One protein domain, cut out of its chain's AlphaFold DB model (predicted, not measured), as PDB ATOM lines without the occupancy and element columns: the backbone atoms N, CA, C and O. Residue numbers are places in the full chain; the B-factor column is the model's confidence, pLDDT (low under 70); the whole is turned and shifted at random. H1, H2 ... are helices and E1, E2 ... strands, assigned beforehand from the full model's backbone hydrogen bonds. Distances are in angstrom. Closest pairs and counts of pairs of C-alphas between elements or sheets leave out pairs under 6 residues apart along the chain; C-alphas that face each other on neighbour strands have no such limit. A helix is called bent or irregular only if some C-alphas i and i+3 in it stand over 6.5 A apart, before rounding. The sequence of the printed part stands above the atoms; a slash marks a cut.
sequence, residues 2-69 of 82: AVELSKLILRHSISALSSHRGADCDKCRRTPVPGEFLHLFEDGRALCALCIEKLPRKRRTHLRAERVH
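Overview. This is residues 2 to 69 of the 82 residues of an uncharacterized protein of Thermoleophilaceae bacterium (UniProt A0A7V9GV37). A long helix, H1, sticks out with residues 2 to 19 as a straight arm from a small compact head, and this arm makes most of the length. The head holds a little three-stranded sheet, the short helix H2 and the links that join them; at the end far from the arm, residues 53 to 58, of which Glu 53 belongs to H2, stand free. The printed part has 68 residues, with two named helices and three named strands in the order H1, E1, E2, H2, E3. The sheet runs E2, E1, E3, all antiparallel, and the class is mixed, helices and strands. The whole is only just loose, close to extended, with a radius of gyration of the C-alphas of 16.0 A and spans of 57 by 19 by 17 A.

Arrangement. H1, residues 2 to 22, is not on the sheet, with 2 pairs of C-alphas within 10 A. E1, residues 37 to 40, is the inner strand. E2, residues 46 to 48, is an edge strand and forms a hairpin with E1, antiparallel at 153 degrees; N 39 and O 47 are 2.8 A apart, within hydrogen-bond range. H1 and E2 are only just apart, at 8.5 A. H2, residues 49 to 53, is on the sheet at a height of 7.2 A; it is only just over none of the strands, 2 of its 5 C-alphas falling on E2 and 2 on E1. The closest C-alphas of E1 and H2 are those of Phe 37 and Ala 49, 5.9 A apart. E3, residues 64 to 67, is the other edge strand, antiparallel to E1 at 150 degrees, with N 38 and O 66 at 2.9 A, within hydrogen-bond range. H1 is apart from H2 and from E3. E2, H2 and E3 form a split strand-helix-strand unit, two strands running the same way with a helix between them along the chain and E1 between them in the sheet; its crossover is right-handed. Every O i to N i+4 pair is within hydrogen-bond range in H2, and 14 of 17 in H1.

Along the chain. H1 begins at C-alpha 2, (-53.226, -7.274, 1.273), and measures 33.4 A to C-alpha 22; it is irregular, with C-alphas 19 and 22 7.2 A apart. E1 measures 9.6 A from C-alpha 37, (-42.549, -18.907, 38.030). E2 measures 6.9 A and H2 6.3 A. E3 measures 10.1 A and ends at C-alpha 67, (-46.298, -16.478, 37.022).

Size, cuts and confidence. The C-alphas of Ala 2 and Lys 58 are the two farthest apart, 57.6 A. The printed part has no cut. The link from H1 to E1, 14 residues, is long. Mean pLDDT of the printed part is 84.9; residue 2 and residues 15 to 22 are under 70.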
ATOM      1  N   ALA A   2     -54.010  -6.217   0.600       65.50
ATOM      2  CA  ALA A   2     -53.226  -7.274   1.273       65.50
ATOM      3  C   ALA A   2     -51.926  -6.779   1.950       65.50
ATOM      4  O   ALA A   2     -51.625  -7.170   3.072       65.50
ATOM      5  N   VAL A   3     -51.199  -5.858   1.305       75.50
ATOM      6  CA  VAL A   3     -49.913  -5.322   1.799       75.50
ATOM      7  C   VAL A   3     -50.046  -4.586   3.141       75.50
ATOM      8  O   VAL A   3     -49.144  -4.651   3.973       75.50
ATOM      9  N   GLU A   4     -51.171  -3.912   3.381       85.25
ATOM     10  CA  GLU A   4     -51.384  -3.146   4.618       85.25
ATOM     11  C   GLU A   4     -51.701  -4.056   5.811       85.25
ATOM     12  O   GLU A   4     -51.186  -3.835   6.907       85.25
ATOM     13  N   LEU A   5     -52.446  -5.145   5.587       87.88
ATOM     14  CA  LEU A   5     -52.691  -6.156   6.616       87.88
ATOM     15  C   LEU A   5     -51.391  -6.856   7.030       87.88
ATOM     16  O   LEU A   5     -51.122  -7.005   8.221       87.88
ATOM     17  N   SER A   6     -50.553  -7.238   6.064       89.56
ATOM     18  CA  SER A   6     -49.268  -7.887   6.349       89.56
ATOM     19  C   SER A   6     -48.357  -7.009   7.214       89.56
ATOM     20  O   SER A   6     -47.740  -7.506   8.154       89.56
ATOM     21  N   LYS A   7     -48.310  -5.694   6.957       89.94
ATOM     22  CA  LYS A   7     -47.534  -4.740   7.772       89.94
ATOM     23  C   LYS A   7     -48.076  -4.605   9.195       89.94
ATOM     24  O   LYS A   7     -47.288  -4.510  10.136       89.94
ATOM     25  N   LEU A   8     -49.401  -4.589   9.357       88.75
ATOM     26  CA  LEU A   8     -50.052  -4.549  10.669       88.75
ATOM     27  C   LEU A   8     -49.728  -5.798  11.492       88.75
ATOM     28  O   LEU A   8     -49.302  -5.672  12.638       88.75
ATOM     29  N   ILE A   9     -49.848  -6.985  10.890       88.12
ATOM     30  CA  ILE A   9     -49.499  -8.253  11.544       88.12
ATOM     31  C   ILE A   9     -48.029  -8.237  11.969       88.12
ATOM     32  O   ILE A   9     -47.733  -8.476  13.136       88.12
ATOM     33  N   LEU A  10     -47.115  -7.873  11.062       87.69
ATOM     34  CA  LEU A  10     -45.681  -7.863  11.352       87.69
ATOM     35  C   LEU A  10     -45.330  -6.925  12.521       87.69
ATOM     36  O   LEU A  10     -44.567  -7.299  13.409       87.69
ATOM     37  N   ARG A  11     -45.924  -5.723  12.561       84.75
ATOM     38  CA  ARG A  11     -45.737  -4.771  13.670       84.75
ATOM     39  C   ARG A  11     -46.236  -5.333  15.000       84.75
ATOM     40  O   ARG A  11     -45.525  -5.226  15.997       84.75
ATOM     41  N   HIS A  12     -47.414  -5.955  15.017       80.19
ATOM     42  CA  HIS A  12     -47.953  -6.573  16.230       80.19
ATOM     43  C   HIS A  12     -47.103  -7.755  16.707       80.19
ATOM     44  O   HIS A  12     -46.821  -7.848  17.901       80.19
ATOM     45  N   SER A  13     -46.629  -8.607  15.795       77.12
ATOM     46  CA  SER A  13     -45.752  -9.733  16.130       77.12
ATOM     47  C   SER A  13     -44.415  -9.274  16.722       77.12
ATOM     48  O   SER A  13     -43.977  -9.817  17.732       77.12
ATOM     49  N   ILE A  14     -43.781  -8.241  16.154       77.38
ATOM     50  CA  ILE A  14     -42.518  -7.687  16.680       77.38
ATOM     51  C   ILE A  14     -42.728  -7.008  18.042       77.38
ATOM     52  O   ILE A  14     -41.882  -7.119  18.934       77.38
ATOM     53  N   SER A  15     -43.856  -6.315  18.226       69.31
ATOM     54  CA  SER A  15     -44.195  -5.700  19.512       69.31
ATOM     55  C   SER A  15     -44.371  -6.752  20.609       69.31
ATOM     56  O   SER A  15     -43.818  -6.573  21.689       69.31
ATOM     57  N   ALA A  16     -45.059  -7.863  20.324       65.31
ATOM     58  CA  ALA A  16     -45.235  -8.967  21.271       65.31
ATOM     59  C   ALA A  16     -43.891  -9.588  21.700       65.31
ATOM     60  O   ALA A  16     -43.676  -9.870  22.873       65.31
ATOM     61  N   LEU A  17     -42.927  -9.706  20.777       63.38
ATOM     62  CA  LEU A  17     -41.569 -10.164  21.107       63.38
ATOM     63  C   LEU A  17     -40.824  -9.208  22.051       63.38
ATOM     64  O   LEU A  17     -39.965  -9.633  22.821       63.38
ATOM     65  N   SER A  18     -41.125  -7.910  21.989       58.62
ATOM     66  CA  SER A  18     -40.451  -6.892  22.803       58.62
ATOM     67  C   SER A  18     -40.989  -6.830  24.229       58.62
ATOM     68  O   SER A  18     -40.237  -6.512  25.146       58.62
ATOM     69  N   SER A  19     -42.254  -7.185  24.431       54.94
ATOM     70  CA  SER A  19     -42.859  -7.287  25.757       54.94
ATOM     71  C   SER A  19     -42.331  -8.465  26.585       54.94
ATOM     72  O   SER A  19     -42.359  -8.422  27.812       54.94
ATOM     73  N   HIS A  20     -41.749  -9.482  25.938       55.81
ATOM     74  CA  HIS A  20     -41.056 -10.581  26.619       55.81
ATOM     75  C   HIS A  20     -39.685 -10.193  27.204       55.81
ATOM     76  O   HIS A  20     -39.078 -10.999  27.906       55.81
ATOM     77  N   ARG A  21     -39.189  -8.961  26.980       53.69
ATOM     78  CA  ARG A  21     -37.848  -8.509  27.417       53.69
ATOM     79  C   ARG A  21     -37.631  -8.428  28.940       53.69
ATOM     80  O   ARG A  21     -36.560  -8.002  29.358       53.69
ATOM     81  N   GLY A  22     -38.591  -8.848  29.764       58.56
ATOM     82  CA  GLY A  22     -38.451  -8.950  31.223       58.56
ATOM     83  C   GLY A  22     -38.632 -10.358  31.799       58.56
ATOM     84  O   GLY A  22     -38.615 -10.505  33.016       58.56
ATOM     85  N   ALA A  23     -38.841 -11.383  30.965       71.50
ATOM     86  CA  ALA A  23     -39.216 -12.718  31.436       71.50
ATOM     87  C   ALA A  23     -38.049 -13.715  31.531       71.50
ATOM     88  O   ALA A  23     -38.239 -14.812  32.047       71.50
ATOM     89  N   ASP A  24     -36.854 -13.380  31.043       87.81
ATOM     90  CA  ASP A  24     -35.744 -14.333  31.002       87.81
ATOM     91  C   ASP A  24     -35.104 -14.549  32.375       87.81
ATOM     92  O   ASP A  24     -34.966 -13.648  33.196       87.81
ATOM     93  N   CYS A  25     -34.637 -15.772  32.607       92.25
ATOM     94  CA  CYS A  25     -33.814 -16.073  33.768       92.25
ATOM     95  C   CYS A  25     -32.410 -15.475  33.597       92.25
ATOM     96  O   CYS A  25     -31.677 -15.878  32.693       92.25
ATOM     97  N   ASP A  26     -31.956 -14.641  34.528       93.12
ATOM     98  CA  ASP A  26     -30.625 -14.023  34.464       93.12
ATOM     99  C   ASP A  26     -29.478 -15.032  34.518       93.12
ATOM    100  O   ASP A  26     -28.389 -14.778  34.008       93.12
ATOM    101  N   LYS A  27     -29.713 -16.207  35.116       94.56
ATOM    102  CA  LYS A  27     -28.685 -17.243  35.267       94.56
ATOM    103  C   LYS A  27     -28.545 -18.141  34.042       94.56
ATOM    104  O   LYS A  27     -27.433 -18.381  33.591       94.56
ATOM    105  N   CYS A  28     -29.647 -18.720  33.561       94.38
ATOM    106  CA  CYS A  28     -29.610 -19.698  32.466       94.38
ATOM    107  C   CYS A  28     -30.112 -19.148  31.133       94.38
ATOM    108  O   CYS A  28     -30.122 -19.889  30.156       94.38
ATOM    109  N   ARG A  29     -30.546 -17.882  31.097       91.44
ATOM    110  CA  ARG A  29     -31.019 -17.160  29.907       91.44
ATOM    111  C   ARG A  29     -32.219 -17.787  29.198       91.44
ATOM    112  O   ARG A  29     -32.602 -17.316  28.136       91.44
ATOM    113  N   ARG A  30     -32.834 -18.824  29.777       88.69
ATOM    114  CA  ARG A  30     -34.090 -19.375  29.267       88.69
ATOM    115  C   ARG A  30     -35.221 -18.385  29.523       88.69
ATOM    116  O   ARG A  30     -35.303 -17.838  30.626       88.69
ATOM    117  N   THR A  31     -36.127 -18.284  28.566       87.31
ATOM    118  CA  THR A  31     -37.467 -17.732  28.765       87.31
ATOM    119  C   THR A  31     -38.325 -18.829  29.409       87.31
ATOM    120  O   THR A  31     -38.512 -19.881  28.790       87.31
ATOM    121  N   PRO A  32     -38.781 -18.688  30.667       88.12
ATOM    122  CA  PRO A  32     -39.708 -19.638  31.260       88.12
ATOM    123  C   PRO A  32     -41.023 -19.654  30.479       88.12
ATOM    124  O   PRO A  32     -41.425 -18.654  29.885       88.12
ATOM    125  N   VAL A  33     -41.683 -20.805  30.457       86.06
ATOM    126  CA  VAL A  33     -42.941 -20.995  29.734       86.06
ATOM    127  C   VAL A  33     -44.125 -20.499  30.567       86.06
ATOM    128  O   VAL A  33     -44.032 -20.426  31.797       86.06
ATOM    129  N   PRO A  34     -45.270 -20.190  29.934       85.25
ATOM    130  CA  PRO A  34     -46.481 -19.830  30.657       85.25
ATOM    131  C   PRO A  34     -46.843 -20.847  31.746       85.25
ATOM    132  O   PRO A  34     -46.808 -22.055  31.523       85.25
ATOM    133  N   GLY A  35     -47.203 -20.349  32.930       83.69
ATOM    134  CA  GLY A  35     -47.496 -21.154  34.117       83.69
ATOM    135  C   GLY A  35     -46.290 -21.422  35.022       83.69
ATOM    136  O   GLY A  35     -46.490 -21.682  36.210       83.69
ATOM    137  N   GLU A  36     -45.056 -21.302  34.519       90.00
ATOM    138  CA  GLU A  36     -43.863 -21.318  35.371       90.00
ATOM    139  C   GLU A  36     -43.732 -20.031  36.192       90.00
ATOM    140  O   GLU A  36     -44.377 -19.021  35.912       90.00
ATOM    141  N   PHE A  37     -42.863 -20.067  37.204       90.00
ATOM    142  CA  PHE A  37     -42.549 -18.907  38.030       90.00
ATOM    143  C   PHE A  37     -41.186 -18.300  37.696       90.00
ATOM    144  O   PHE A  37     -40.182 -19.009  37.531       90.00
ATOM    145  N   LEU A  38     -41.163 -16.970  37.690       91.81
ATOM    146  CA  LEU A  38     -39.966 -16.146  37.719       91.81
ATOM    147  C   LEU A  38     -39.870 -15.474  39.099       91.81
ATOM    148  O   LEU A  38     -40.799 -14.808  39.553       91.81
ATOM    149  N   HIS A  39     -38.762 -15.701  39.796       93.12
ATOM    150  CA  HIS A  39     -38.514 -15.192  41.142       93.12
ATOM    151  C   HIS A  39     -37.653 -13.937  41.068       93.12
ATOM    152  O   HIS A  39     -36.517 -14.003  40.597       93.12
ATOM    153  N   LEU A  40     -38.189 -12.822  41.553       92.25
ATOM    154  CA  LEU A  40     -37.533 -11.519  41.548       92.25
ATOM    155  C   LEU A  40     -36.806 -11.283  42.873       92.25
ATOM    156  O   LEU A  40     -37.373 -11.503  43.944       92.25
ATOM    157  N   PHE A  41     -35.557 -10.835  42.804       92.88
ATOM    158  CA  PHE A  41     -34.675 -10.570  43.941       92.88
ATOM    159  C   PHE A  41     -34.504  -9.065  44.174       92.88
ATOM    160  O   PHE A  41     -34.781  -8.250  43.296       92.88
ATOM    161  N   GLU A  42     -34.030  -8.693  45.366       90.19
ATOM    162  CA  GLU A  42     -33.786  -7.290  45.744       90.19
ATOM    163  C   GLU A  42     -32.782  -6.578  44.842       90.19
ATOM    164  O   GLU A  42     -32.926  -5.392  44.569       90.19
ATOM    165  N   ASP A  43     -31.797  -7.309  44.329       89.75
ATOM    166  CA  ASP A  43     -30.788  -6.787  43.407       89.75
ATOM    167  C   ASP A  43     -31.283  -6.671  41.956       89.75
ATOM    168  O   ASP A  43     -30.489  -6.468  41.039       89.75
ATOM    169  N   GLY A  44     -32.593  -6.813  41.738       87.69
ATOM    170  CA  GLY A  44     -33.224  -6.734  40.426       87.69
ATOM    171  C   GLY A  44     -33.085  -8.005  39.593       87.69
ATOM    172  O   GLY A  44     -33.625  -8.049  38.490       87.69
ATOM    173  N   ARG A  45     -32.407  -9.047  40.098       91.12
ATOM    174  CA  ARG A  45     -32.282 -10.301  39.355       91.12
ATOM    175  C   ARG A  45     -33.592 -11.070  39.303       91.12
ATOM    176  O   ARG A  45     -34.340 -11.125  40.278       91.12
ATOM    177  N   ALA A  46     -33.800 -11.765  38.196       92.44
ATOM    178  CA  ALA A  46     -34.921 -12.649  37.953       92.44
ATOM    179  C   ALA A  46     -34.425 -14.080  37.694       92.44
ATOM    180  O   ALA A  46     -33.667 -14.334  36.757       92.44
ATOM    181  N   LEU A  47     -34.835 -15.052  38.513       94.62
ATOM    182  CA  LEU A  47     -34.452 -16.458  38.343       94.62
ATOM    183  C   LEU A  47     -35.669 -17.353  38.138       94.62
ATOM    184  O   LEU A  47     -36.639 -17.286  38.881       94.62
ATOM    185  N   CYS A  48     -35.585 -18.273  37.179       94.00
ATOM    186  CA  CYS A  48     -36.600 -19.316  37.025       94.00
ATOM    187  C   CYS A  48     -36.587 -20.317  38.198       94.00
ATOM    188  O   CYS A  48     -35.556 -20.502  38.858       94.00
ATOM    189  N   ALA A  49     -37.691 -21.048  38.379       93.31
ATOM    190  CA  ALA A  49     -37.831 -22.091  39.406       93.31
ATOM    191  C   ALA A  49     -36.678 -23.129  39.415       93.31
ATOM    192  O   ALA A  49     -36.144 -23.493  40.457       93.31
ATOM    193  N   LEU A  50     -36.176 -23.535  38.246       95.00
ATOM    194  CA  LEU A  50     -35.052 -24.483  38.169       95.00
ATOM    195  C   LEU A  50     -33.728 -23.890  38.678       95.00
ATOM    196  O   LEU A  50     -32.854 -24.600  39.178       95.00
ATOM    197  N   CYS A  51     -33.531 -22.580  38.514       95.06
ATOM    198  CA  CYS A  51     -32.318 -21.909  38.970       95.06
ATOM    199  C   CYS A  51     -32.370 -21.591  40.462       95.06
ATOM    200  O   CYS A  51     -31.322 -21.688  41.107       95.06
ATOM    201  N   ILE A  52     -33.549 -21.258  41.007       93.94
ATOM    202  CA  ILE A  52     -33.709 -21.012  42.446       93.94
ATOM    203  C   ILE A  52     -33.507 -22.297  43.258       93.94
ATOM    204  O   ILE A  52     -32.853 -22.268  44.300       93.94
ATOM    205  N   GLU A  53     -33.960 -23.451  42.758       93.75
ATOM    206  CA  GLU A  53     -33.756 -24.744  43.425       93.75
ATOM    207  C   GLU A  53     -32.277 -25.117  43.560       93.75
ATOM    208  O   GLU A  53     -31.866 -25.710  44.559       93.75
ATOM    209  N   LYS A  54     -31.441 -24.695  42.610       94.81
ATOM    210  CA  LYS A  54     -29.987 -24.906  42.660       94.81
ATOM    211  C   LYS A  54     -29.268 -23.968  43.636       94.81
ATOM    212  O   LYS A  54     -28.070 -24.135  43.852       94.81
ATOM    213  N   LEU A  55     -29.944 -22.964  44.201       91.69
ATOM    214  CA  LEU A  55     -29.348 -22.089  45.211       91.69
ATOM    215  C   LEU A  55     -29.392 -22.741  46.602       91.69
ATOM    216  O   LEU A  55     -30.370 -23.419  46.938       91.69
ATOM    217  N   PRO A  56     -28.383 -22.489  47.459       92.62
ATOM    218  CA  PRO A  56     -28.461 -22.824  48.878       92.62
ATOM    219  C   PRO A  56     -29.696 -22.183  49.517       92.62
ATOM    220  O   PRO A  56     -30.008 -21.036  49.203       92.62
ATOM    221  N   ARG A  57     -30.360 -22.868  50.460       87.94
ATOM    222  CA  ARG A  57     -31.609 -22.386  51.100       87.94
ATOM    223  C   ARG A  57     -31.524 -20.938  51.599       87.94
ATOM    224  O   ARG A  57     -32.441 -20.167  51.355       87.94
ATOM    225  N   LYS A  58     -30.392 -20.552  52.199       87.62
ATOM    226  CA  LYS A  58     -30.132 -19.186  52.701       87.62
ATOM    227  C   LYS A  58     -30.194 -18.094  51.620       87.62
ATOM    228  O   LYS A  58     -30.357 -16.932  51.951       87.62
ATOM    229  N   ARG A  59     -30.029 -18.458  50.344       86.38
ATOM    230  CA  ARG A  59     -30.042 -17.552  49.184       86.38
ATOM    231  C   ARG A  59     -31.312 -17.687  48.333       86.38
ATOM    232  O   ARG A  59     -31.347 -17.155  47.231       86.38
ATOM    233  N   ARG A  60     -32.329 -18.428  48.794       88.25
ATOM    234  CA  ARG A  60     -33.612 -18.599  48.077       88.25
ATOM    235  C   ARG A  60     -34.657 -17.538  48.433       88.25
ATOM    236  O   ARG A  60     -35.754 -17.562  47.878       88.25
ATOM    237  N   THR A  61     -34.335 -16.637  49.357       89.44
ATOM    238  CA  THR A  61     -35.197 -15.505  49.694       89.44
ATOM    239  C   THR A  61     -35.281 -14.579  48.489       89.44
ATOM    240  O   THR A  61     -34.272 -14.045  48.039       89.44
ATOM    241  N   HIS A  62     -36.486 -14.447  47.958       87.94
ATOM    242  CA  HIS A  62     -36.833 -13.599  46.828       87.94
ATOM    243  C   HIS A  62     -37.908 -12.613  47.293       87.94
ATOM    244  O   HIS A  62     -38.639 -12.905  48.239       87.94
ATOM    245  N   LEU A  63     -38.007 -11.458  46.637       88.94
ATOM    246  CA  LEU A  63     -39.011 -10.439  46.946       88.94
ATOM    247  C   LEU A  63     -40.417 -10.908  46.585       88.94
ATOM    248  O   LEU A  63     -41.357 -10.733  47.356       88.94
ATOM    249  N   ARG A  64     -40.566 -11.482  45.387       87.75
ATOM    250  CA  ARG A  64     -41.843 -11.992  44.882       87.75
ATOM    251  C   ARG A  64     -41.638 -13.029  43.788       87.75
ATOM    252  O   ARG A  64     -40.589 -13.065  43.144       87.75
ATOM    253  N   ALA A  65     -42.636 -13.881  43.606       90.19
ATOM    254  CA  ALA A  65     -42.691 -14.843  42.517       90.19
ATOM    255  C   ALA A  65     -43.847 -14.467  41.593       90.19
ATOM    256  O   ALA A  65     -44.987 -14.349  42.042       90.19
ATOM    257  N   GLU A  66     -43.554 -14.289  40.311       87.69
ATOM    258  CA  GLU A  66     -44.546 -13.973  39.287       87.69
ATOM    259  C   GLU A  66     -44.752 -15.180  38.384       87.69
ATOM    260  O   GLU A  66     -43.788 -15.835  37.983       87.69
ATOM    261  N   ARG A  67     -46.013 -15.490  38.062       86.62
ATOM    262  CA  ARG A  67     -46.298 -16.478  37.022       86.62
ATOM    263  C   ARG A  67     -46.007 -15.862  35.668       86.62
ATOM    264  O   ARG A  67     -46.482 -14.771  35.366       86.62
ATOM    265  N   VAL A  68     -45.294 -16.597  34.831       83.81
ATOM    266  CA  VAL A  68     -45.175 -16.244  33.425       83.81
ATOM    267  C   VAL A  68     -46.526 -16.468  32.762       83.81
ATOM    268  O   VAL A  68     -47.164 -17.510  32.927       83.81
ATOM    269  N   HIS A  69     -46.976 -15.467  32.019       76.19
ATOM    270  CA  HIS A  69     -48.230 -15.499  31.284       76.19
ATOM    271  C   HIS A  69     -47.953 -15.712  29.790       76.19
ATOM    272  O   HIS A  69     -46.928 -15.282  29.269       76.19
TER     273      HIS A  69